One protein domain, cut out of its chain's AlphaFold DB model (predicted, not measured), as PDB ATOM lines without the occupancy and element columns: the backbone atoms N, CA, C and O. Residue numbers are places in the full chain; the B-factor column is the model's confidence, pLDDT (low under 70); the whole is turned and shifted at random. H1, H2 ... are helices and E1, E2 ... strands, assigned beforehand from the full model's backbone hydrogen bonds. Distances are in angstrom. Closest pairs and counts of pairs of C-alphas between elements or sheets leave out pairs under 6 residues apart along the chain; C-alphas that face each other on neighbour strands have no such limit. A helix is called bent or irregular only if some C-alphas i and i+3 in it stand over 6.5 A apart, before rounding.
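This is residues 39 to 190 of the 432 residues of an uncharacterized protein of Geobacter lovleyi (strain ATCC BAA-1151 / DSM 17278 / SZ) (UniProt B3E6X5). A six-stranded sheet folds round on itself like part of a barrel, its edge strands E6 and E9 coming near each other at one place, and a smaller twisted sheet of E3, E4 and E5 sits beside it, joined where E5 runs on into E6. The short helix H1 lies far out, between E3 and E4 along the chain. The printed part has 152 residues with nine named strands and one named helix, in the order E1 E2 E3 H1 E4 E5 E6 E7 E8 E9, and under half of the residues are in named elements. Both sheets, E6 E7 E8 E1 E2 E9 and E3 E4 E5, are antiparallel, and the class is mostly strand. The whole is compact, with a radius of gyration of the C-alphas of 15.3 A and spans of 46 by 40 by 26 A.

Begin with the meander E6, residues 142 to 148, E7, residues 151 to 156, and E8, residues 162 to 165, each the antiparallel neighbour of the one before; look for N 145 and O 153 at 2.8 A, and N 154 and O 162 at 2.8 A. E1, residues 50 to 55, pairs staggered: with E8 over 50 to 52, N 163 and O 51 being 2.8 A apart, and with E2, residues 64 to 72, over 52 to 55, N 54 and O 69 being 2.8 A apart. E2 pairs with E9, residues 174 to 179, at N 66 and O 177, 2.9 A. This is a folded sheet, one sheet bent back on itself: E6, E7 and E8 face E2 and E9, with E1 as the hinge. The closest C-alphas of the edge strands E6 and E9, those of Gly 146 and Val 179, are 5.6 A apart. In the second sheet, E4, residues 121 to 128, is the inner strand; it pairs with E3, residues 91 to 98, at N 124 and O 95, 2.9 A, and forms a hairpin with E5, residues 134 to 139, at N 138 and O 125, 2.8 A. E5 runs on into E6 at 86 degrees across a break of 2 residues. The closest C-alphas of E4 and E6, those of Met 123 and Gly 142, are 6.6 A apart. H1, residues 114 to 117, is not on either sheet; it is too short for an O i to N i+4 pair, and its 1 O i to N i+3 pair is within range.

Find C-alpha 50 at (-2.955, 0.910, -45.471), where E1 begins. E2, the longest strand by residues, starts at C-alpha 64 at (16.472, 12.279, -40.448) and covers 24.2 A; E3 covers 22.9 A and E4 21.2 A. E9 ends at C-alpha 179 at (11.575, 13.123, -43.036).

The C-alphas farthest apart, those of Asn 87 and Pro 114, are 47.7 A apart. The printed part has no cut. The links E2 to E3 and E3 to H1 are long. The mean pLDDT of the printed part is 83.6, and residues 39 to 40, 101 to 112, 149 and 180 to 189 are under 70.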
ATOM      1  N   ILE A  39      -5.946  17.098 -50.638       69.19
ATOM      2  CA  ILE A  39      -6.338  16.043 -51.576       69.19
ATOM      3  C   ILE A  39      -5.843  14.662 -51.108       69.19
ATOM      4  O   ILE A  39      -6.538  13.657 -51.278       69.19
ATOM      5  N   THR A  40      -4.677  14.606 -50.463       69.06
ATOM      6  CA  THR A  40      -4.065  13.397 -49.898       69.06
ATOM      7  C   THR A  40      -4.875  12.834 -48.731       69.06
ATOM      8  O   THR A  40      -4.905  11.620 -48.543       69.06
ATOM      9  N   LEU A  41      -5.564  13.676 -47.958       75.06
ATOM     10  CA  LEU A  41      -6.415  13.254 -46.839       75.06
ATOM     11  C   LEU A  41      -7.820  12.851 -47.321       75.06
ATOM     12  O   LEU A  41      -8.373  11.862 -46.840       75.06
ATOM     13  N   ALA A  42      -8.345  13.541 -48.339       71.81
ATOM     14  CA  ALA A  42      -9.605  13.214 -49.022       71.81
ATOM     15  C   ALA A  42      -9.481  12.100 -50.096       71.81
ATOM     16  O   ALA A  42     -10.394  11.891 -50.906       71.81
ATOM     17  N   THR A  43      -8.344  11.397 -50.128       82.75
ATOM     18  CA  THR A  43      -8.084  10.241 -50.999       82.75
ATOM     19  C   THR A  43      -8.735   8.978 -50.424       82.75
ATOM     20  O   THR A  43      -8.765   8.787 -49.208       82.75
ATOM     21  N   LYS A  44      -9.234   8.094 -51.297       90.19
ATOM     22  CA  LYS A  44      -9.660   6.743 -50.911       90.19
ATOM     23  C   LYS A  44      -8.436   5.863 -50.660       90.19
ATOM     24  O   LYS A  44      -7.596   5.719 -51.543       90.19
ATOM     25  N   TYR A  45      -8.361   5.249 -49.487       92.94
ATOM     26  CA  TYR A  45      -7.305   4.311 -49.120       92.94
ATOM     27  C   TYR A  45      -7.881   2.906 -48.949       92.94
ATOM     28  O   TYR A  45      -8.493   2.590 -47.926       92.94
ATOM     29  N   TYR A  46      -7.691   2.064 -49.959       94.75
ATOM     30  CA  TYR A  46      -8.093   0.659 -49.934       94.75
ATOM     31  C   TYR A  46      -7.130  -0.176 -49.084       94.75
ATOM     32  O   TYR A  46      -6.090   0.310 -48.630       94.75
ATOM     33  N   LYS A  47      -7.448  -1.458 -48.879       94.62
ATOM     34  CA  LYS A  47      -6.635  -2.379 -48.066       94.62
ATOM     35  C   LYS A  47      -5.156  -2.398 -48.486       94.62
ATOM     36  O   LYS A  47      -4.282  -2.418 -47.625       94.62
ATOM     37  N   VAL A  48      -4.871  -2.348 -49.790       91.50
ATOM     38  CA  VAL A  48      -3.500  -2.334 -50.343       91.50
ATOM     39  C   VAL A  48      -2.696  -1.075 -49.981       91.50
ATOM     40  O   VAL A  48      -1.466  -1.093 -50.012       91.50
ATOM     41  N   ASN A  49      -3.378   0.009 -49.604       92.19
ATOM     42  CA  ASN A  49      -2.788   1.313 -49.318       92.19
ATOM     43  C   ASN A  49      -2.520   1.565 -47.823       92.19
ATOM     44  O   ASN A  49      -1.959   2.611 -47.486       92.19
ATOM     45  N   VAL A  50      -2.959   0.669 -46.925       95.56
ATOM     46  CA  VAL A  50      -2.955   0.910 -45.471       95.56
ATOM     47  C   VAL A  50      -2.391  -0.274 -44.699       95.56
ATOM     48  O   VAL A  50      -2.943  -1.371 -44.706       95.56
ATOM     49  N   TRP A  51      -1.319  -0.019 -43.952       97.31
ATOM     50  CA  TRP A  51      -0.542  -1.055 -43.276       97.31
ATOM     51  C   TRP A  51      -0.378  -0.742 -41.796       97.31
ATOM     52  O   TRP A  51       0.025   0.359 -41.431       97.31
ATOM     53  N   SER A  52      -0.617  -1.711 -40.912       97.62
ATOM     54  CA  SER A  52      -0.112  -1.594 -39.542       97.62
ATOM     55  C   SER A  52       1.395  -1.832 -39.546       97.62
ATOM     56  O   SER A  52       1.863  -2.822 -40.101       97.62
ATOM     57  N   VAL A  53       2.156  -0.940 -38.910       96.88
ATOM     58  CA  VAL A  53       3.630  -0.946 -38.981       96.88
ATOM     59  C   VAL A  53       4.289  -0.897 -37.601       96.88
ATOM     60  O   VAL A  53       3.656  -0.618 -36.575       96.88
ATOM     61  N   LYS A  54       5.584  -1.202 -37.557       95.81
ATOM     62  CA  LYS A  54       6.517  -0.763 -36.513       95.81
ATOM     63  C   LYS A  54       7.300   0.432 -37.058       95.81
ATOM     64  O   LYS A  54       7.659   0.438 -38.229       95.81
ATOM     65  N   THR A  55       7.564   1.430 -36.224       92.88
ATOM     66  CA  THR A  55       8.399   2.587 -36.576       92.88
ATOM     67  C   THR A  55       9.735   2.493 -35.837       92.88
ATOM     68  O   THR A  55       9.764   2.059 -34.686       92.88
ATOM     69  N   SER A  56      10.851   2.890 -36.461       93.00
ATOM     70  CA  SER A  56      12.182   2.840 -35.817       93.00
ATOM     71  C   SER A  56      12.300   3.764 -34.599       93.00
ATOM     72  O   SER A  56      13.034   3.471 -33.659       93.00
ATOM     73  N   THR A  57      11.520   4.843 -34.579       90.19
ATOM     74  CA  THR A  57      11.232   5.661 -33.393       90.19
ATOM     75  C   THR A  57       9.734   5.962 -33.328       90.19
ATOM     76  O   THR A  57       9.074   6.036 -34.364       90.19
ATOM     77  N   ALA A  58       9.164   6.168 -32.137       85.25
ATOM     78  CA  ALA A  58       7.728   6.468 -31.988       85.25
ATOM     79  C   ALA A  58       7.304   7.784 -32.674       85.25
ATOM     80  O   ALA A  58       6.174   7.924 -33.133       85.25
ATOM     81  N   VAL A  59       8.225   8.746 -32.753       84.06
ATOM     82  CA  VAL A  59       8.092  10.009 -33.486       84.06
ATOM     83  C   VAL A  59       9.388  10.189 -34.290       84.06
ATOM     84  O   VAL A  59      10.462   9.955 -33.721       84.06
ATOM     85  N   PRO A  60       9.337  10.562 -35.579       83.50
ATOM     86  CA  PRO A  60      10.542  10.855 -36.354       83.50
ATOM     87  C   PRO A  60      11.278  12.093 -35.817       83.50
ATOM     88  O   PRO A  60      10.728  12.865 -35.029       83.50
ATOM     89  N   ARG A  61      12.508  12.324 -36.294       80.75
ATOM     90  CA  ARG A  61      13.232  13.600 -36.131       80.75
ATOM     91  C   ARG A  61      13.274  14.360 -37.462       80.75
ATOM     92  O   ARG A  61      13.371  13.728 -38.510       80.75
ATOM     93  N   SER A  62      13.197  15.693 -37.422       77.69
ATOM     94  CA  SER A  62      13.377  16.557 -38.598       77.69
ATOM     95  C   SER A  62      14.727  16.280 -39.237       77.69
ATOM     96  O   SER A  62      15.721  16.204 -38.517       77.69
ATOM     97  N   HIS A  63      14.767  16.219 -40.567       78.25
ATOM     98  CA  HIS A  63      15.988  15.983 -41.333       78.25
ATOM     99  C   HIS A  63      16.699  14.692 -40.882       78.25
ATOM    100  O   HIS A  63      17.887  14.693 -40.559       78.25
ATOM    101  N   ALA A  64      15.946  13.592 -40.800       81.31
ATOM    102  CA  ALA A  64      16.472  12.279 -40.448       81.31
ATOM    103  C   ALA A  64      15.760  11.157 -41.213       81.31
ATOM    104  O   ALA A  64      14.599  11.284 -41.608       81.31
ATOM    105  N   ASN A  65      16.453  10.026 -41.361       86.31
ATOM    106  CA  ASN A  65      15.844   8.784 -41.823       86.31
ATOM    107  C   ASN A  65      14.880   8.241 -40.764       86.31
ATOM    108  O   ASN A  65      15.233   8.124 -39.587       86.31
ATOM    109  N   TRP A  66      13.685   7.854 -41.196       88.19
ATOM    110  CA  TRP A  66      12.712   7.129 -40.392       88.19
ATOM    111  C   TRP A  66      12.283   5.870 -41.136       88.19
ATOM    112  O   TRP A  66      12.121   5.885 -42.354       88.19
ATOM    113  N   THR A  67      12.138   4.770 -40.403       92.44
ATOM    114  CA  THR A  67      11.859   3.457 -40.984       92.44
ATOM    115  C   THR A  67      10.514   2.975 -40.486       92.44
ATOM    116  O   THR A  67      10.328   2.806 -39.280       92.44
ATOM    117  N   VAL A  68       9.601   2.714 -41.414       93.69
ATOM    118  CA  VAL A  68       8.423   1.879 -41.180       93.69
ATOM    119  C   VAL A  68       8.764   0.449 -41.597       93.69
ATOM    120  O   VAL A  68       9.430   0.225 -42.606       93.69
ATOM    121  N   SER A  69       8.375  -0.542 -40.803       95.69
ATOM    122  CA  SER A  69       8.748  -1.947 -41.003       95.69
ATOM    123  C   SER A  69       7.673  -2.899 -40.498       95.69
ATOM    124  O   SER A  69       6.762  -2.487 -39.772       95.69
ATOM    125  N   ASN A  70       7.798  -4.186 -40.847       95.62
ATOM    126  CA  ASN A  70       6.871  -5.236 -40.421       95.62
ATOM    127  C   ASN A  70       5.438  -4.875 -40.855       95.62
ATOM    128  O   ASN A  70       4.528  -4.776 -40.027       95.62
ATOM    129  N   PHE A  71       5.266  -4.614 -42.151       96.62
ATOM    130  CA  PHE A  71       3.977  -4.257 -42.735       96.62
ATOM    131  C   PHE A  71       2.996  -5.415 -42.520       96.62
ATOM    132  O   PHE A  71       3.228  -6.536 -42.971       96.62
ATOM    133  N   SER A  72       1.917  -5.171 -41.779       97.00
ATOM    134  CA  SER A  72       0.899  -6.170 -41.452       97.00
ATOM    135  C   SER A  72      -0.501  -5.659 -41.766       97.00
ATOM    136  O   SER A  72      -0.712  -4.452 -41.900       97.00
ATOM    137  N   ALA A  73      -1.475  -6.575 -41.802       96.00
ATOM    138  CA  ALA A  73      -2.888  -6.229 -41.935       96.00
ATOM    139  C   ALA A  73      -3.271  -5.090 -40.960       96.00
ATOM    140  O   ALA A  73      -2.903  -5.171 -39.780       96.00
ATOM    141  N   PRO A  74      -3.953  -4.036 -41.437       96.88
ATOM    142  CA  PRO A  74      -4.220  -2.838 -40.650       96.88
ATOM    143  C   PRO A  74      -5.208  -3.107 -39.509       96.88
ATOM    144  O   PRO A  74      -6.236  -3.772 -39.682       96.88
ATOM    145  N   LEU A  75      -4.876  -2.578 -38.332       97.06
ATOM    146  CA  LEU A  75      -5.648  -2.706 -37.099       97.06
ATOM    147  C   LEU A  75      -6.281  -1.370 -36.686       97.06
ATOM    148  O   LEU A  75      -5.678  -0.311 -36.855       97.06
ATOM    149  N   ASP A  76      -7.476  -1.433 -36.106       96.06
ATOM    150  CA  ASP A  76      -8.170  -0.293 -35.500       96.06
ATOM    151  C   ASP A  76      -7.634   0.031 -34.075       96.06
ATOM    152  O   ASP A  76      -6.788  -0.703 -33.547       96.06
ATOM    153  N   PRO A  77      -8.089   1.116 -33.410       94.38
ATOM    154  CA  PRO A  77      -7.688   1.457 -32.038       94.38
ATOM    155  C   PRO A  77      -7.950   0.361 -30.994       94.38
ATOM    156  O   PRO A  77      -7.270   0.325 -29.966       94.38
ATOM    157  N   SER A  78      -8.902  -0.543 -31.254       95.12
ATOM    158  CA  SER A  78      -9.206  -1.706 -30.409       95.12
ATOM    159  C   SER A  78      -8.321  -2.925 -30.713       95.12
ATOM    160  O   SER A  78      -8.522  -3.994 -30.139       95.12
ATOM    161  N   LEU A  79      -7.323  -2.755 -31.592       94.75
ATOM    162  CA  LEU A  79      -6.392  -3.772 -32.089       94.75
ATOM    163  C   LEU A  79      -7.062  -4.899 -32.893       94.75
ATOM    164  O   LEU A  79      -6.460  -5.951 -33.113       94.75
ATOM    165  N   LYS A  80      -8.287  -4.675 -33.382       96.56
ATOM    166  CA  LYS A  80      -8.983  -5.598 -34.286       96.56
ATOM    167  C   LYS A  80      -8.618  -5.280 -35.730       96.56
ATOM    168  O   LYS A  80      -8.369  -4.126 -36.069       96.56
ATOM    169  N   LYS A  81      -8.595  -6.297 -36.596       96.94
ATOM    170  CA  LYS A  81      -8.423  -6.089 -38.043       96.94
ATOM    171  C   LYS A  81      -9.551  -5.201 -38.565       96.94
ATOM    172  O   LYS A  81     -10.715  -5.441 -38.243       96.94
ATOM    173  N   ILE A  82      -9.206  -4.209 -39.378       97.12
ATOM    174  CA  ILE A  82     -10.201  -3.412 -40.096       97.12
ATOM    175  C   ILE A  82     -10.870  -4.322 -41.135       97.12
ATOM    176  O   ILE A  82     -10.191  -4.976 -41.924       97.12
ATOM    177  N   ASP A  83     -12.200  -4.382 -41.102       96.56
ATOM    178  CA  ASP A  83     -13.008  -5.159 -42.042       96.56
ATOM    179  C   ASP A  83     -13.204  -4.369 -43.343       96.56
ATOM    180  O   ASP A  83     -14.089  -3.517 -43.439       96.56
ATOM    181  N   PHE A  84     -12.376  -4.671 -44.342       96.38
ATOM    182  CA  PHE A  84     -12.443  -4.078 -45.679       96.38
ATOM    183  C   PHE A  84     -13.584  -4.635 -46.556       96.38
ATOM    184  O   PHE A  84     -13.630  -4.340 -47.745       96.38
ATOM    185  N   GLY A  85     -14.530  -5.386 -45.982       94.50
ATOM    186  CA  GLY A  85     -15.644  -5.975 -46.718       94.50
ATOM    187  C   GLY A  85     -15.272  -7.316 -47.346       94.50
ATOM    188  O   GLY A  85     -14.103  -7.701 -47.416       94.50
ATOM    189  N   LYS A  86     -16.287  -8.057 -47.803       91.75
ATOM    190  CA  LYS A  86     -16.121  -9.428 -48.316       91.75
ATOM    191  C   LYS A  86     -15.229  -9.498 -49.564       91.75
ATOM    192  O   LYS A  86     -14.526 -10.492 -49.727       91.75
ATOM    193  N   ASN A  87     -15.257  -8.467 -50.411       91.56
ATOM    194  CA  ASN A  87     -14.440  -8.384 -51.625       91.56
ATOM    195  C   ASN A  87     -13.194  -7.491 -51.434       91.56
ATOM    196  O   ASN A  87     -12.467  -7.240 -52.389       91.56
ATOM    197  N   GLU A  88     -12.940  -7.020 -50.207       92.69
ATOM    198  CA  GLU A  88     -11.854  -6.087 -49.854       92.69
ATOM    199  C   GLU A  88     -11.926  -4.719 -50.573       92.69
ATOM    200  O   GLU A  88     -10.915  -4.040 -50.760       92.69
ATOM    201  N   ASP A  89     -13.146  -4.324 -50.941       94.00
ATOM    202  CA  ASP A  89     -13.564  -3.185 -51.765       94.00
ATOM    203  C   ASP A  89     -13.948  -1.920 -50.980       94.00
ATOM    204  O   ASP A  89     -14.097  -0.843 -51.567       94.00
ATOM    205  N   ARG A  90     -14.038  -1.999 -49.650       97.56
ATOM    206  CA  ARG A  90     -14.170  -0.811 -48.797       97.56
ATOM    207  C   ARG A  90     -12.912   0.045 -48.823       97.56
ATOM    208  O   ARG A  90     -11.809  -0.428 -49.096       97.56
ATOM    209  N   TYR A  91     -13.051   1.306 -48.429       96.81
ATOM    210  CA  TYR A  91     -11.911   2.204 -48.277       96.81
ATOM    211  C   TYR A  91     -11.984   3.046 -47.006       96.81
ATOM    212  O   TYR A  91     -13.050   3.384 -46.489       96.81
ATOM    213  N   LEU A  92     -10.803   3.404 -46.516       96.38
ATOM    214  CA  LEU A  92     -10.608   4.399 -45.477       96.38
ATOM    215  C   LEU A  92     -10.454   5.784 -46.113       96.38
ATOM    216  O   LEU A  92      -9.830   5.929 -47.162       96.38
ATOM    217  N   MET A  93     -10.999   6.811 -45.470       92.62
ATOM    218  CA  MET A  93     -10.829   8.208 -45.877       92.62
ATOM    219  C   MET A  93     -10.813   9.100 -44.635       92.62
ATOM    220  O   MET A  93     -11.530   8.833 -43.663       92.62
ATOM    221  N   PHE A  94      -9.997  10.154 -44.652       89.19
ATOM    222  CA  PHE A  94      -9.988  11.139 -43.575       89.19
ATOM    223  C   PHE A  94     -11.085  12.181 -43.800       89.19
ATOM    224  O   PHE A  94     -11.382  12.578 -44.925       89.19
ATOM    225  N   THR A  95     -11.678  12.652 -42.710       86.88
ATOM    226  CA  THR A  95     -12.587  13.800 -42.696       86.88
ATOM    227  C   THR A  95     -12.283  14.696 -41.496       86.88
ATOM    228  O   THR A  95     -11.446  14.359 -40.654       86.88
ATOM    229  N   GLN A  96     -12.937  15.854 -41.428       84.88
ATOM    230  CA  GLN A  96     -12.746  16.838 -40.366       84.88
ATOM    231  C   GLN A  96     -14.085  17.275 -39.765       84.88
ATOM    232  O   GLN A  96     -15.070  17.480 -40.480       84.88
ATOM    233  N   GLU A  97     -14.118  17.434 -38.444       86.06
ATOM    234  CA  GLU A  97     -15.292  17.891 -37.690       86.06
ATOM    235  C   GLU A  97     -14.909  18.705 -36.449       86.06
ATOM    236  O   GLU A  97     -13.751  18.693 -36.025       86.06
ATOM    237  N   TRP A  98     -15.871  19.432 -35.873       85.25
ATOM    238  CA  TRP A  98     -15.659  20.203 -34.648       85.25
ATOM    239  C   TRP A  98     -15.404  19.285 -33.446       85.25
ATOM    240  O   TRP A  98     -16.114  18.309 -33.217       85.25
ATOM    241  N   ASN A  99     -14.379  19.600 -32.655       81.00
ATOM    242  CA  ASN A  99     -14.021  18.859 -31.447       81.00
ATOM    243  C   ASN A  99     -14.755  19.416 -30.211       81.00
ATOM    244  O   ASN A  99     -14.136  19.816 -29.223       81.00
ATOM    245  N   ASP A 100     -16.087  19.445 -30.267       73.06
ATOM    246  CA  ASP A 100     -16.927  20.035 -29.212       73.06
ATOM    247  C   ASP A 100     -16.808  19.286 -27.869       73.06
ATOM    248  O   ASP A 100     -16.986  19.861 -26.797       73.06
ATOM    249  N   GLN A 101     -16.425  18.007 -27.920       67.88
ATOM    250  CA  GLN A 101     -16.255  17.125 -26.760       67.88
ATOM    251  C   GLN A 101     -14.832  17.148 -26.161       67.88
ATOM    252  O   GLN A 101     -14.546  16.385 -25.241       67.88
ATOM    253  N   LYS A 102     -13.934  18.023 -26.651       65.88
ATOM    254  CA  LYS A 102     -12.547  18.198 -26.161       65.88
ATOM    255  C   LYS A 102     -11.754  16.886 -26.028       65.88
ATOM    256  O   LYS A 102     -11.051  16.675 -25.038       65.88
ATOM    257  N   TYR A 103     -11.811  16.019 -27.039       63.16
ATOM    258  CA  TYR A 103     -10.978  14.814 -27.060       63.16
ATOM    259  C   TYR A 103      -9.480  15.168 -26.977       63.16
ATOM    260  O   TYR A 103      -9.053  16.167 -27.577       63.16
ATOM    261  N   PRO A 104      -8.663  14.367 -26.261       57.28
ATOM    262  CA  PRO A 104      -7.220  14.570 -26.205       57.28
ATOM    263  C   PRO A 104      -6.631  14.452 -27.612       57.28
ATOM    264  O   PRO A 104      -6.945  13.522 -28.342       57.28
ATOM    265  N   GLY A 105      -5.780  15.395 -28.017       50.78
ATOM    266  CA  GLY A 105      -5.263  15.420 -29.390       50.78
ATOM    267  C   GLY A 105      -6.238  15.977 -30.435       50.78
ATOM    268  O   GLY A 105      -6.037  15.741 -31.625       50.78
ATOM    269  N   GLY A 106      -7.252  16.749 -30.021       52.28
ATOM    270  CA  GLY A 106      -7.884  17.728 -30.910       52.28
ATOM    271  C   GLY A 106      -6.826  18.570 -31.626       52.28
ATOM    272  O   GLY A 106      -5.802  18.917 -31.028       52.28
ATOM    273  N   LEU A 107      -7.056  18.864 -32.907       56.19
ATOM    274  CA  LEU A 107      -6.091  19.585 -33.733       56.19
ATOM    275  C   LEU A 107      -5.820  20.940 -33.084       56.19
ATOM    276  O   LEU A 107      -6.761  21.609 -32.635       56.19
ATOM    277  N   LYS A 108      -4.548  21.355 -33.018       50.66
ATOM    278  CA  LYS A 108      -4.243  22.709 -32.543       50.66
ATOM    279  C   LYS A 108      -4.984  23.667 -33.468       50.66
ATOM    280  O   LYS A 108      -4.873  23.559 -34.686       50.66
ATOM    281  N   GLY A 109      -5.821  24.508 -32.856       51.47
ATOM    282  CA  GLY A 109      -6.838  25.276 -33.564       51.47
ATOM    283  C   GLY A 109      -6.248  26.050 -34.735       51.47
ATOM    284  O   GLY A 109      -5.114  26.522 -34.649       51.47
ATOM    285  N   LEU A 110      -7.054  26.141 -35.795       59.16
ATOM    286  CA  LEU A 110      -6.814  26.849 -37.053       59.16
ATOM    287  C   LEU A 110      -5.798  27.980 -36.867       59.16
ATOM    288  O   LEU A 110      -6.058  28.964 -36.168       59.16
ATOM    289  N   THR A 111      -4.608  27.800 -37.434       57.88
ATOM    290  CA  THR A 111      -3.511  28.748 -37.268       57.88
ATOM    291  C   THR A 111      -3.886  30.050 -37.971       57.88
ATOM    292  O   THR A 111      -4.047  30.085 -39.181       57.88
ATOM    293  N   GLY A 112      -4.087  31.112 -37.192       63.16
ATOM    294  CA  GLY A 112      -4.639  32.381 -37.674       63.16
ATOM    295  C   GLY A 112      -5.008  33.308 -36.518       63.16
ATOM    296  O   GLY A 112      -4.364  33.258 -35.463       63.16
ATOM    297  N   SER A 113      -6.040  34.124 -36.688       70.19
ATOM    298  CA  SER A 113      -6.602  35.033 -35.681       70.19
ATOM    299  C   SER A 113      -7.039  34.345 -34.368       70.19
ATOM    300  O   SER A 113      -7.297  33.135 -34.348       70.19
ATOM    301  N   PRO A 114      -7.150  35.084 -33.242       76.25
ATOM    302  CA  PRO A 114      -7.696  34.553 -31.988       76.25
ATOM    303  C   PRO A 114      -9.091  33.933 -32.150       76.25
ATOM    304  O   PRO A 114      -9.384  32.914 -31.530       76.25
ATOM    305  N   GLU A 115      -9.923  34.510 -33.018       76.81
ATOM    306  CA  GLU A 115     -11.259  34.021 -33.339       76.81
ATOM    307  C   GLU A 115     -11.203  32.641 -33.987       76.81
ATOM    308  O   GLU A 115     -11.911  31.753 -33.532       76.81
ATOM    309  N   LEU A 116     -10.340  32.418 -34.985       73.19
ATOM    310  CA  LEU A 116     -10.183  31.104 -35.620       73.19
ATOM    311  C   LEU A 116      -9.651  30.050 -34.639       73.19
ATOM    312  O   LEU A 116     -10.104  28.906 -34.651       73.19
ATOM    313  N   ARG A 117      -8.757  30.445 -33.724       74.81
ATOM    314  CA  ARG A 117      -8.244  29.570 -32.655       74.81
ATOM    315  C   ARG A 117      -9.286  29.232 -31.580       74.81
ATOM    316  O   ARG A 117      -9.044  28.323 -30.789       74.81
ATOM    317  N   ALA A 118     -10.423  29.934 -31.527       75.31
ATOM    318  CA  ALA A 118     -11.449  29.736 -30.500       75.31
ATOM    319  C   ALA A 118     -12.215  28.406 -30.634       75.31
ATOM    320  O   ALA A 118     -12.862  27.976 -29.677       75.31
ATOM    321  N   ARG A 119     -12.133  27.731 -31.789       76.94
ATOM    322  CA  ARG A 119     -12.602  26.350 -31.967       76.94
ATOM    323  C   ARG A 119     -11.474  25.452 -32.466       76.94
ATOM    324  O   ARG A 119     -10.549  25.889 -33.144       76.94
ATOM    325  N   THR A 120     -11.571  24.167 -32.132       77.31
ATOM    326  CA  THR A 120     -10.632  23.135 -32.595       77.31
ATOM    327  C   THR A 120     -11.369  22.126 -33.459       77.31
ATOM    328  O   THR A 120     -12.498  21.744 -33.151       77.31
ATOM    329  N   LEU A 121     -10.735  21.713 -34.551       80.56
ATOM    330  CA  LEU A 121     -11.204  20.612 -35.388       80.56
ATOM    331  C   LEU A 121     -10.565  19.299 -34.909       80.56
ATOM    332  O   LEU A 121      -9.607  19.301 -34.134       80.56
ATOM    333  N   ARG A 122     -11.067  18.162 -35.386       81.12
ATOM    334  CA  ARG A 122     -10.411  16.855 -35.273       81.12
ATOM    335  C   ARG A 122     -10.388  16.138 -36.616       81.12
ATOM    336  O   ARG A 122     -11.355  16.225 -37.367       81.12
ATOM    337  N   MET A 123      -9.290  15.435 -36.901       83.00
ATOM    338  CA  MET A 123      -9.224  14.486 -38.014       83.00
ATOM    339  C   MET A 123      -9.858  13.170 -37.577       83.00
ATOM    340  O   MET A 123      -9.414  12.570 -36.595       83.00
ATOM    341  N   VAL A 124     -10.844  12.714 -38.338       88.38
ATOM    342  CA  VAL A 124     -11.552  11.451 -38.120       88.38
ATOM    343  C   VAL A 124     -11.235  10.514 -39.277       88.38
ATOM    344  O   VAL A 124     -11.286  10.923 -40.437       88.38
ATOM    345  N   LEU A 125     -10.905   9.261 -38.970       93.06
ATOM    346  CA  LEU A 125     -10.720   8.210 -39.968       93.06
ATOM    347  C   LEU A 125     -12.008   7.396 -40.069       93.06
ATOM    348  O   LEU A 125     -12.402   6.740 -39.101       93.06
ATOM    349  N   ASN A 126     -12.641   7.416 -41.237       95.94
ATOM    350  CA  ASN A 126     -13.897   6.723 -41.503       95.94
ATOM    351  C   ASN A 126     -13.702   5.608 -42.535       95.94
ATOM    352  O   ASN A 126     -12.852   5.715 -43.416       95.94
ATOM    353  N   LEU A 127     -14.513   4.557 -42.417       97.56
ATOM    354  CA  LEU A 127     -14.620   3.445 -43.357       97.56
ATOM    355  C   LEU A 127     -15.903   3.596 -44.183       97.56
ATOM    356  O   LEU A 127     -16.968   3.873 -43.620       97.56
ATOM    357  N   TYR A 128     -15.796   3.380 -45.491       97.50
ATOM    358  CA  TYR A 128     -16.885   3.489 -46.461       97.50
ATOM    359  C   TYR A 128     -16.964   2.232 -47.337       97.50
ATOM    360  O   TYR A 128     -15.934   1.621 -47.624       97.50
ATOM    361  N   GLU A 129     -18.174   1.879 -47.775       96.38
ATOM    362  CA  GLU A 129     -18.396   0.948 -48.888       96.38
ATOM    363  C   GLU A 129     -17.863   1.553 -50.201       96.38
ATOM    364  O   GLU A 129     -17.684   2.770 -50.306       96.38
ATOM    365  N   ASP A 130     -17.624   0.717 -51.210       90.75
ATOM    366  CA  ASP A 130     -17.084   1.096 -52.526       90.75
ATOM    367  C   ASP A 130     -17.833   2.279 -53.184       90.75
ATOM    368  O   ASP A 130     -17.216   3.207 -53.725       90.75
ATOM    369  N   ASN A 131     -19.163   2.268 -53.043       89.00
ATOM    370  CA  ASN A 131     -20.127   3.253 -53.523       89.00
ATOM    371  C   ASN A 131     -20.162   4.568 -52.713       89.00
ATOM    372  O   ASN A 131     -20.881   5.496 -53.081       89.00
ATOM    373  N   GLY A 132     -19.390   4.665 -51.625       90.75
ATOM    374  CA  GLY A 132     -19.295   5.842 -50.762       90.75
ATOM    375  C   GLY A 132     -20.264   5.875 -49.578       90.75
ATOM    376  O   GLY A 132     -20.290   6.867 -48.847       90.75
ATOM    377  N   THR A 133     -21.033   4.811 -49.337       95.88
ATOM    378  CA  THR A 133     -21.884   4.685 -48.145       95.88
ATOM    379  C   THR A 133     -21.019   4.558 -46.889       95.88
ATOM    380  O   THR A 133     -20.098   3.747 -46.836       95.88
ATOM    381  N   PHE A 134     -21.298   5.358 -45.860       96.81
ATOM    382  CA  PHE A 134     -20.567   5.318 -44.591       96.81
ATOM    383  C   PHE A 134     -20.852   4.025 -43.816       96.81
ATOM    384  O   PHE A 134     -22.010   3.700 -43.565       96.81
ATOM    385  N   VAL A 135     -19.793   3.326 -43.395       97.44
ATOM    386  CA  VAL A 135     -19.883   2.089 -42.600       97.44
ATOM    387  C   VAL A 135     -19.716   2.394 -41.115       97.44
ATOM    388  O   VAL A 135     -20.593   2.090 -40.310       97.44
ATOM    389  N   LYS A 136     -18.570   2.974 -40.733       96.62
ATOM    390  CA  LYS A 136     -18.265   3.354 -39.346       96.62
ATOM    391  C   LYS A 136     -17.084   4.314 -39.257       96.62
ATOM    392  O   LYS A 136     -16.216   4.343 -40.131       96.62
ATOM    393  N   THR A 137     -16.981   5.010 -38.132       95.62
ATOM    394  CA  THR A 137     -15.724   5.635 -37.713       95.62
ATOM    395  C   THR A 137     -14.766   4.562 -37.201       95.62
ATOM    396  O   THR A 137     -15.145   3.685 -36.427       95.62
ATOM    397  N   VAL A 138     -13.522   4.616 -37.671       96.19
ATOM    398  CA  VAL A 138     -12.419   3.734 -37.260       96.19
ATOM    399  C   VAL A 138     -11.549   4.404 -36.204       96.19
ATOM    400  O   VAL A 138     -11.051   3.721 -35.321       96.19
ATOM    401  N   SER A 139     -11.365   5.725 -36.282       92.19
ATOM    402  CA  SER A 139     -10.584   6.500 -35.312       92.19
ATOM    403  C   SER A 139     -11.189   7.889 -35.155       92.19
ATOM    404  O   SER A 139     -11.316   8.616 -36.141       92.19
ATOM    405  N   HIS A 140     -11.545   8.268 -33.930       88.88
ATOM    406  CA  HIS A 140     -12.202   9.543 -33.627       88.88
ATOM    407  C   HIS A 140     -11.235  10.734 -33.543       88.88
ATOM    408  O   HIS A 140     -11.670  11.885 -33.566       88.88
ATOM    409  N   TYR A 141      -9.936  10.475 -33.396       85.50
ATOM    410  CA  TYR A 141      -8.866  11.474 -33.390       85.50
ATOM    411  C   TYR A 141      -7.515  10.796 -33.655       85.50
ATOM    412  O   TYR A 141      -7.372   9.581 -33.522       85.50
ATOM    413  N   GLY A 142      -6.488  11.560 -34.023       83.75
ATOM    414  CA  GLY A 142      -5.142  11.012 -34.180       83.75
ATOM    415  C   GLY A 142      -4.133  12.031 -34.688       83.75
ATOM    416  O   GLY A 142      -4.455  13.195 -34.912       83.75
ATOM    417  N   THR A 143      -2.890  11.591 -34.852       81.94
ATOM    418  CA  THR A 143      -1.759  12.443 -35.256       81.94
ATOM    419  C   THR A 143      -1.116  11.913 -36.528       81.94
ATOM    420  O   THR A 143      -0.849  10.717 -36.610       81.94
ATOM    421  N   ILE A 144      -0.815  12.788 -37.489       83.12
ATOM    422  CA  ILE A 144       0.011  12.444 -38.650       83.12
ATOM    423  C   ILE A 144       1.491  12.680 -38.311       83.12
ATOM    424  O   ILE A 144       1.872  13.684 -37.707       83.12
ATOM    425  N   LEU A 145       2.332  11.717 -38.673       82.75
ATOM    426  CA  LEU A 145       3.755  11.626 -38.371       82.75
ATOM    427  C   LEU A 145       4.522  11.258 -39.641       82.75
ATOM    428  O   LEU A 145       4.050  10.451 -40.441       82.75
ATOM    429  N   GLY A 146       5.724  11.821 -39.793       76.12
ATOM    430  CA  GLY A 146       6.613  11.509 -40.914       76.12
ATOM    431  C   GLY A 146       5.911  11.656 -42.258       76.12
ATOM    432  O   GLY A 146       5.892  10.708 -43.036       76.12
ATOM    433  N   TYR A 147       5.271  12.803 -42.489       74.19
ATOM    434  CA  TYR A 147       4.622  13.061 -43.765       74.19
ATOM    435  C   TYR A 147       5.672  13.126 -44.875       74.19
ATOM    436  O   TYR A 147       6.664  13.850 -44.761       74.19
ATOM    437  N   SER A 148       5.437  12.363 -45.933       70.19
ATOM    438  CA  SER A 148       6.202  12.398 -47.167       70.19
ATOM    439  C   SER A 148       5.261  12.088 -48.331       70.19
ATOM    440  O   SER A 148       4.341  11.289 -48.195       70.19
ATOM    441  N   ASP A 149       5.497  12.695 -49.481       63.81
ATOM    442  CA  ASP A 149       5.828  11.975 -50.708       63.81
ATOM    443  C   ASP A 149       5.243  10.541 -50.836       63.81
ATOM    444  O   ASP A 149       4.136  10.345 -51.344       63.81
ATOM    445  N   GLN A 150       5.967   9.533 -50.334       71.75
ATOM    446  CA  GLN A 150       5.627   8.103 -50.441       71.75
ATOM    447  C   GLN A 150       4.391   7.720 -49.611       71.75
ATOM    448  O   GLN A 150       3.715   6.722 -49.873       71.75
ATOM    449  N   GLY A 151       4.097   8.494 -48.571       80.69
ATOM    450  CA  GLY A 151       3.092   8.196 -47.568       80.69
ATOM    451  C   GLY A 151       3.385   8.840 -46.216       80.69
ATOM    452  O   GLY A 151       4.411   9.486 -45.990       80.69
ATOM    453  N   PHE A 152       2.461   8.632 -45.287       85.75
ATOM    454  CA  PHE A 152       2.523   9.175 -43.936       85.75
ATOM    455  C   PHE A 152       2.059   8.144 -42.911       85.75
ATOM    456  O   PHE A 152       1.258   7.257 -43.204       85.75
ATOM    457  N   VAL A 153       2.541   8.269 -41.676       90.19
ATOM    458  CA  VAL A 153       2.074   7.442 -40.561       90.19
ATOM    459  C   VAL A 153       0.988   8.193 -39.805       90.19
ATOM    460  O   VAL A 153       1.228   9.265 -39.258       90.19
ATOM    461  N   TYR A 154      -0.202   7.617 -39.728       90.75
ATOM    462  CA  TYR A 154      -1.258   8.043 -38.823       90.75
ATOM    463  C   TYR A 154      -1.171   7.241 -37.521       90.75
ATOM    464  O   TYR A 154      -1.045   6.015 -37.525       90.75
ATOM    465  N   LEU A 155      -1.246   7.942 -36.391       90.06
ATOM    466  CA  LEU A 155      -1.335   7.363 -35.057       90.06
ATOM    467  C   LEU A 155      -2.784   7.511 -34.551       90.06
ATOM    468  O   LEU A 155      -3.096   8.536 -33.930       90.06
ATOM    469  N   PRO A 156      -3.676   6.542 -34.838       90.56
ATOM    470  CA  PRO A 156      -5.075   6.591 -34.425       90.56
ATOM    471  C   PRO A 156      -5.178   6.473 -32.903       90.56
ATOM    472  O   PRO A 156      -4.670   5.514 -32.325       90.56
ATOM    473  N   GLU A 157      -5.782   7.459 -32.240       89.38
ATOM    474  CA  GLU A 157      -6.043   7.477 -30.787       89.38
ATOM    475  C   GLU A 157      -4.829   7.143 -29.883       89.38
ATOM    476  O   GLU A 157      -4.965   6.613 -28.779       89.38
ATOM    477  N   GLY A 158      -3.604   7.414 -30.360       85.19
ATOM    478  CA  GLY A 158      -2.364   7.049 -29.661       85.19
ATOM    479  C   GLY A 158      -2.053   5.541 -29.630       85.19
ATOM    480  O   GLY A 158      -1.229   5.112 -28.822       85.19
ATOM    481  N   LYS A 159      -2.722   4.731 -30.461       90.69
ATOM    482  CA  LYS A 159      -2.637   3.260 -30.503       90.69
ATOM    483  C   LYS A 159      -1.641   2.770 -31.567       90.69
ATOM    484  O   LYS A 159      -0.548   3.311 -31.707       90.69
ATOM    485  N   LYS A 160      -1.966   1.683 -32.275       93.44
ATOM    486  CA  LYS A 160      -1.094   1.043 -33.268       93.44
ATOM    487  C   LYS A 160      -0.900   1.966 -34.488       93.44
ATOM    488  O   LYS A 160      -1.902   2.355 -35.081       93.44
ATOM    489  N   PRO A 161       0.341   2.290 -34.904       94.81
ATOM    490  CA  PRO A 161       0.567   3.112 -36.091       94.81
ATOM    491  C   PRO A 161       0.056   2.447 -37.375       94.81
ATOM    492  O   PRO A 161       0.293   1.252 -37.600       94.81
ATOM    493  N   LEU A 162      -0.581   3.250 -38.225       96.06
ATOM    494  CA  LEU A 162      -1.017   2.907 -39.575       96.06
ATOM    495  C   LEU A 162      -0.227   3.744 -40.587       96.06
ATOM    496  O   LEU A 162      -0.241   4.967 -40.512       96.06
ATOM    497  N   PHE A 163       0.452   3.105 -41.533       94.75
ATOM    498  CA  PHE A 163       1.091   3.768 -42.667       94.75
ATOM    499  C   PHE A 163       0.113   3.829 -43.843       94.75
ATOM    500  O   PHE A 163      -0.425   2.798 -44.247       94.75
ATOM    501  N   PHE A 164      -0.113   5.035 -44.361       92.25
ATOM    502  CA  PHE A 164      -0.978   5.343 -45.498       92.25
ATOM    503  C   PHE A 164      -0.114   5.744 -46.690       92.25
ATOM    504  O   PHE A 164       0.693   6.668 -46.587       92.25
ATOM    505  N   THR A 165      -0.285   5.075 -47.825       86.25
ATOM    506  CA  THR A 165       0.587   5.220 -49.001       86.25
ATOM    507  C   THR A 165      -0.194   5.108 -50.312       86.25
ATOM    508  O   THR A 165      -1.319   4.622 -50.336       86.25
ATOM    509  N   GLY A 166       0.384   5.604 -51.408       76.25
ATOM    510  CA  GLY A 166      -0.092   5.339 -52.774       76.25
ATOM    511  C   GLY A 166       0.777   4.332 -53.526       76.25
ATOM    512  O   GLY A 166       0.505   4.052 -54.687       76.25
ATOM    513  N   GLU A 167       1.826   3.825 -52.881       79.56
ATOM    514  CA  GLU A 167       2.662   2.741 -53.378       79.56
ATOM    515  C   GLU A 167       2.094   1.386 -52.924       79.56
ATOM    516  O   GLU A 167       1.228   1.309 -52.048       79.56
ATOM    517  N   PHE A 168       2.585   0.307 -53.531       81.62
ATOM    518  CA  PHE A 168       2.108  -1.053 -53.287       81.62
ATOM    519  C   PHE A 168       3.215  -1.875 -52.639       81.62
ATOM    520  O   PHE A 168       4.229  -2.157 -53.278       81.62
ATOM    521  N   PHE A 169       2.977  -2.257 -51.387       86.12
ATOM    522  CA  PHE A 169       3.868  -3.060 -50.553       86.12
ATOM    523  C   PHE A 169       3.297  -4.464 -50.339       86.12
ATOM    524  O   PHE A 169       2.118  -4.721 -50.598       86.12
ATOM    525  N   THR A 170       4.128  -5.371 -49.837       88.50
ATOM    526  CA  THR A 170       3.729  -6.708 -49.393       88.50
ATOM    527  C   THR A 170       3.842  -6.872 -47.876       88.50
ATOM    528  O   THR A 170       4.388  -6.031 -47.158       88.50
ATOM    529  N   ALA A 171       3.246  -7.941 -47.342       93.25
ATOM    530  CA  ALA A 171       3.300  -8.207 -45.910       93.25
ATOM    531  C   ALA A 171       4.733  -8.574 -45.486       93.25
ATOM    532  O   ALA A 171       5.340  -9.477 -46.053       93.25
ATOM    533  N   GLY A 172       5.242  -7.904 -44.454       93.69
ATOM    534  CA  GLY A 172       6.626  -8.030 -43.987       93.69
ATOM    535  C   GLY A 172       7.570  -6.929 -44.477       93.69
ATOM    536  O   GLY A 172       8.635  -6.776 -43.879       93.69
ATOM    537  N   ASP A 173       7.165  -6.121 -45.464       93.75
ATOM    538  CA  ASP A 173       7.980  -5.052 -46.054       93.75
ATOM    539  C   ASP A 173       8.511  -4.029 -45.031       93.75
ATOM    540  O   ASP A 173       8.054  -3.908 -43.882       93.75
ATOM    541  N   SER A 174       9.494  -3.251 -45.485       93.12
ATOM    542  CA  SER A 174       9.993  -2.073 -44.791       93.12
ATOM    543  C   SER A 174      10.387  -0.978 -45.778       93.12
ATOM    544  O   SER A 174      10.955  -1.247 -46.832       93.12
ATOM    545  N   LEU A 175      10.121   0.267 -45.391       89.56
ATOM    546  CA  LEU A 175      10.455   1.477 -46.126       89.56
ATOM    547  C   LEU A 175      11.215   2.413 -45.182       89.56
ATOM    548  O   LEU A 175      10.732   2.736 -44.095       89.56
ATOM    549  N   THR A 176      12.406   2.848 -45.593       88.06
ATOM    550  CA  THR A 176      13.163   3.904 -44.905       88.06
ATOM    551  C   THR A 176      13.157   5.151 -45.762       88.06
ATOM    552  O   THR A 176      13.553   5.097 -46.925       88.06
ATOM    553  N   TYR A 177      12.736   6.271 -45.182       77.12
ATOM    554  CA  TYR A 177      12.574   7.522 -45.905       77.12
ATOM    555  C   TYR A 177      13.040   8.730 -45.104       77.12
ATOM    556  O   TYR A 177      13.117   8.709 -43.875       77.12
ATOM    557  N   TRP A 178      13.388   9.790 -45.829       76.75
ATOM    558  CA  TRP A 178      13.881  11.029 -45.250       76.75
ATOM    559  C   TRP A 178      12.720  11.926 -44.835       76.75
ATOM    560  O   TRP A 178      11.938  12.374 -45.674       76.75
ATOM    561  N   VAL A 179      12.619  12.232 -43.545       73.00
ATOM    562  CA  VAL A 179      11.575  13.123 -43.036       73.00
ATOM    563  C   VAL A 179      12.067  14.565 -43.105       73.00
ATOM    564  O   VAL A 179      12.856  15.007 -42.270       73.00
ATOM    565  N   SER A 180      11.603  15.306 -44.114       62.94
ATOM    566  CA  SER A 180      12.062  16.673 -44.403       62.94
ATOM    567  C   SER A 180      11.810  17.643 -43.242       62.94
ATOM    568  O   SER A 180      12.716  18.370 -42.851       62.94
ATOM    569  N   LYS A 181      10.623  17.616 -42.625       60.66
ATOM    570  CA  LYS A 181      10.304  18.356 -41.391       60.66
ATOM    571  C   LYS A 181       9.446  17.499 -40.468       60.66
ATOM    572  O   LYS A 181       8.450  16.930 -40.903       60.66
ATOM    573  N   THR A 182       9.776  17.455 -39.178       55.66
ATOM    574  CA  THR A 182       8.902  16.862 -38.158       55.66
ATOM    575  C   THR A 182       8.178  17.921 -37.367       55.66
ATOM    576  O   THR A 182       8.636  18.356 -36.310       55.66
ATOM    577  N   ASN A 183       6.975  18.220 -37.829       53.62
ATOM    578  CA  ASN A 183       5.905  18.558 -36.913       53.62
ATOM    579  C   ASN A 183       5.117  17.265 -36.655       53.62
ATOM    580  O   ASN A 183       4.911  16.467 -37.570       53.62
ATOM    581  N   LYS A 184       4.665  17.048 -35.415       59.78
ATOM    582  CA  LYS A 184       3.519  16.160 -35.184       59.78
ATOM    583  C   LYS A 184       2.337  16.862 -35.839       59.78
ATOM    584  O   LYS A 184       1.870  17.858 -35.295       59.78
ATOM    585  N   MET A 185       1.932  16.427 -37.027       59.16
ATOM    586  CA  MET A 185       0.906  17.120 -37.795       59.16
ATOM    587  C   MET A 185      -0.459  16.763 -37.213       59.16
ATOM    588  O   MET A 185      -1.061  15.729 -37.504       59.16
ATOM    589  N   THR A 186      -0.897  17.642 -36.319       60.78
ATOM    590  CA  THR A 186      -2.232  17.709 -35.726       60.78
ATOM    591  C   THR A 186      -2.888  19.020 -36.147       60.78
ATOM    592  O   THR A 186      -3.483  19.699 -35.316       60.78
ATOM    593  N   ASP A 187      -2.721  19.405 -37.409       58.41
ATOM    594  CA  ASP A 187      -3.226  20.667 -37.938       58.41
ATOM    595  C   ASP A 187      -4.353  20.359 -38.929       58.41
ATOM    596  O   ASP A 187      -4.288  19.385 -39.685       58.41
ATOM    597  N   ALA A 188      -5.409  21.169 -38.896       61.25
ATOM    598  CA  ALA A 188      -6.500  21.080 -39.854       61.25
ATOM    599  C   ALA A 188      -6.007  21.568 -41.217       61.25
ATOM    600  O   ALA A 188      -5.719  22.754 -41.383       61.25
ATOM    601  N   TRP A 189      -5.908  20.664 -42.190       66.81
ATOM    602  CA  TRP A 189      -5.629  21.056 -43.567       66.81
ATOM    603  C   TRP A 189      -6.895  21.653 -44.165       66.81
ATOM    604  O   TRP A 189      -7.918  20.978 -44.263       66.81
ATOM    605  N   LEU A 190      -6.816  22.923 -44.533       72.00
ATOM    606  CA  LEU A 190      -7.895  23.671 -45.161       72.00
ATOM    607  C   LEU A 190      -7.654  23.727 -46.662       72.00
ATOM    608  O   LEU A 190      -6.508  23.772 -47.111       72.00
TER     609      LEU A 190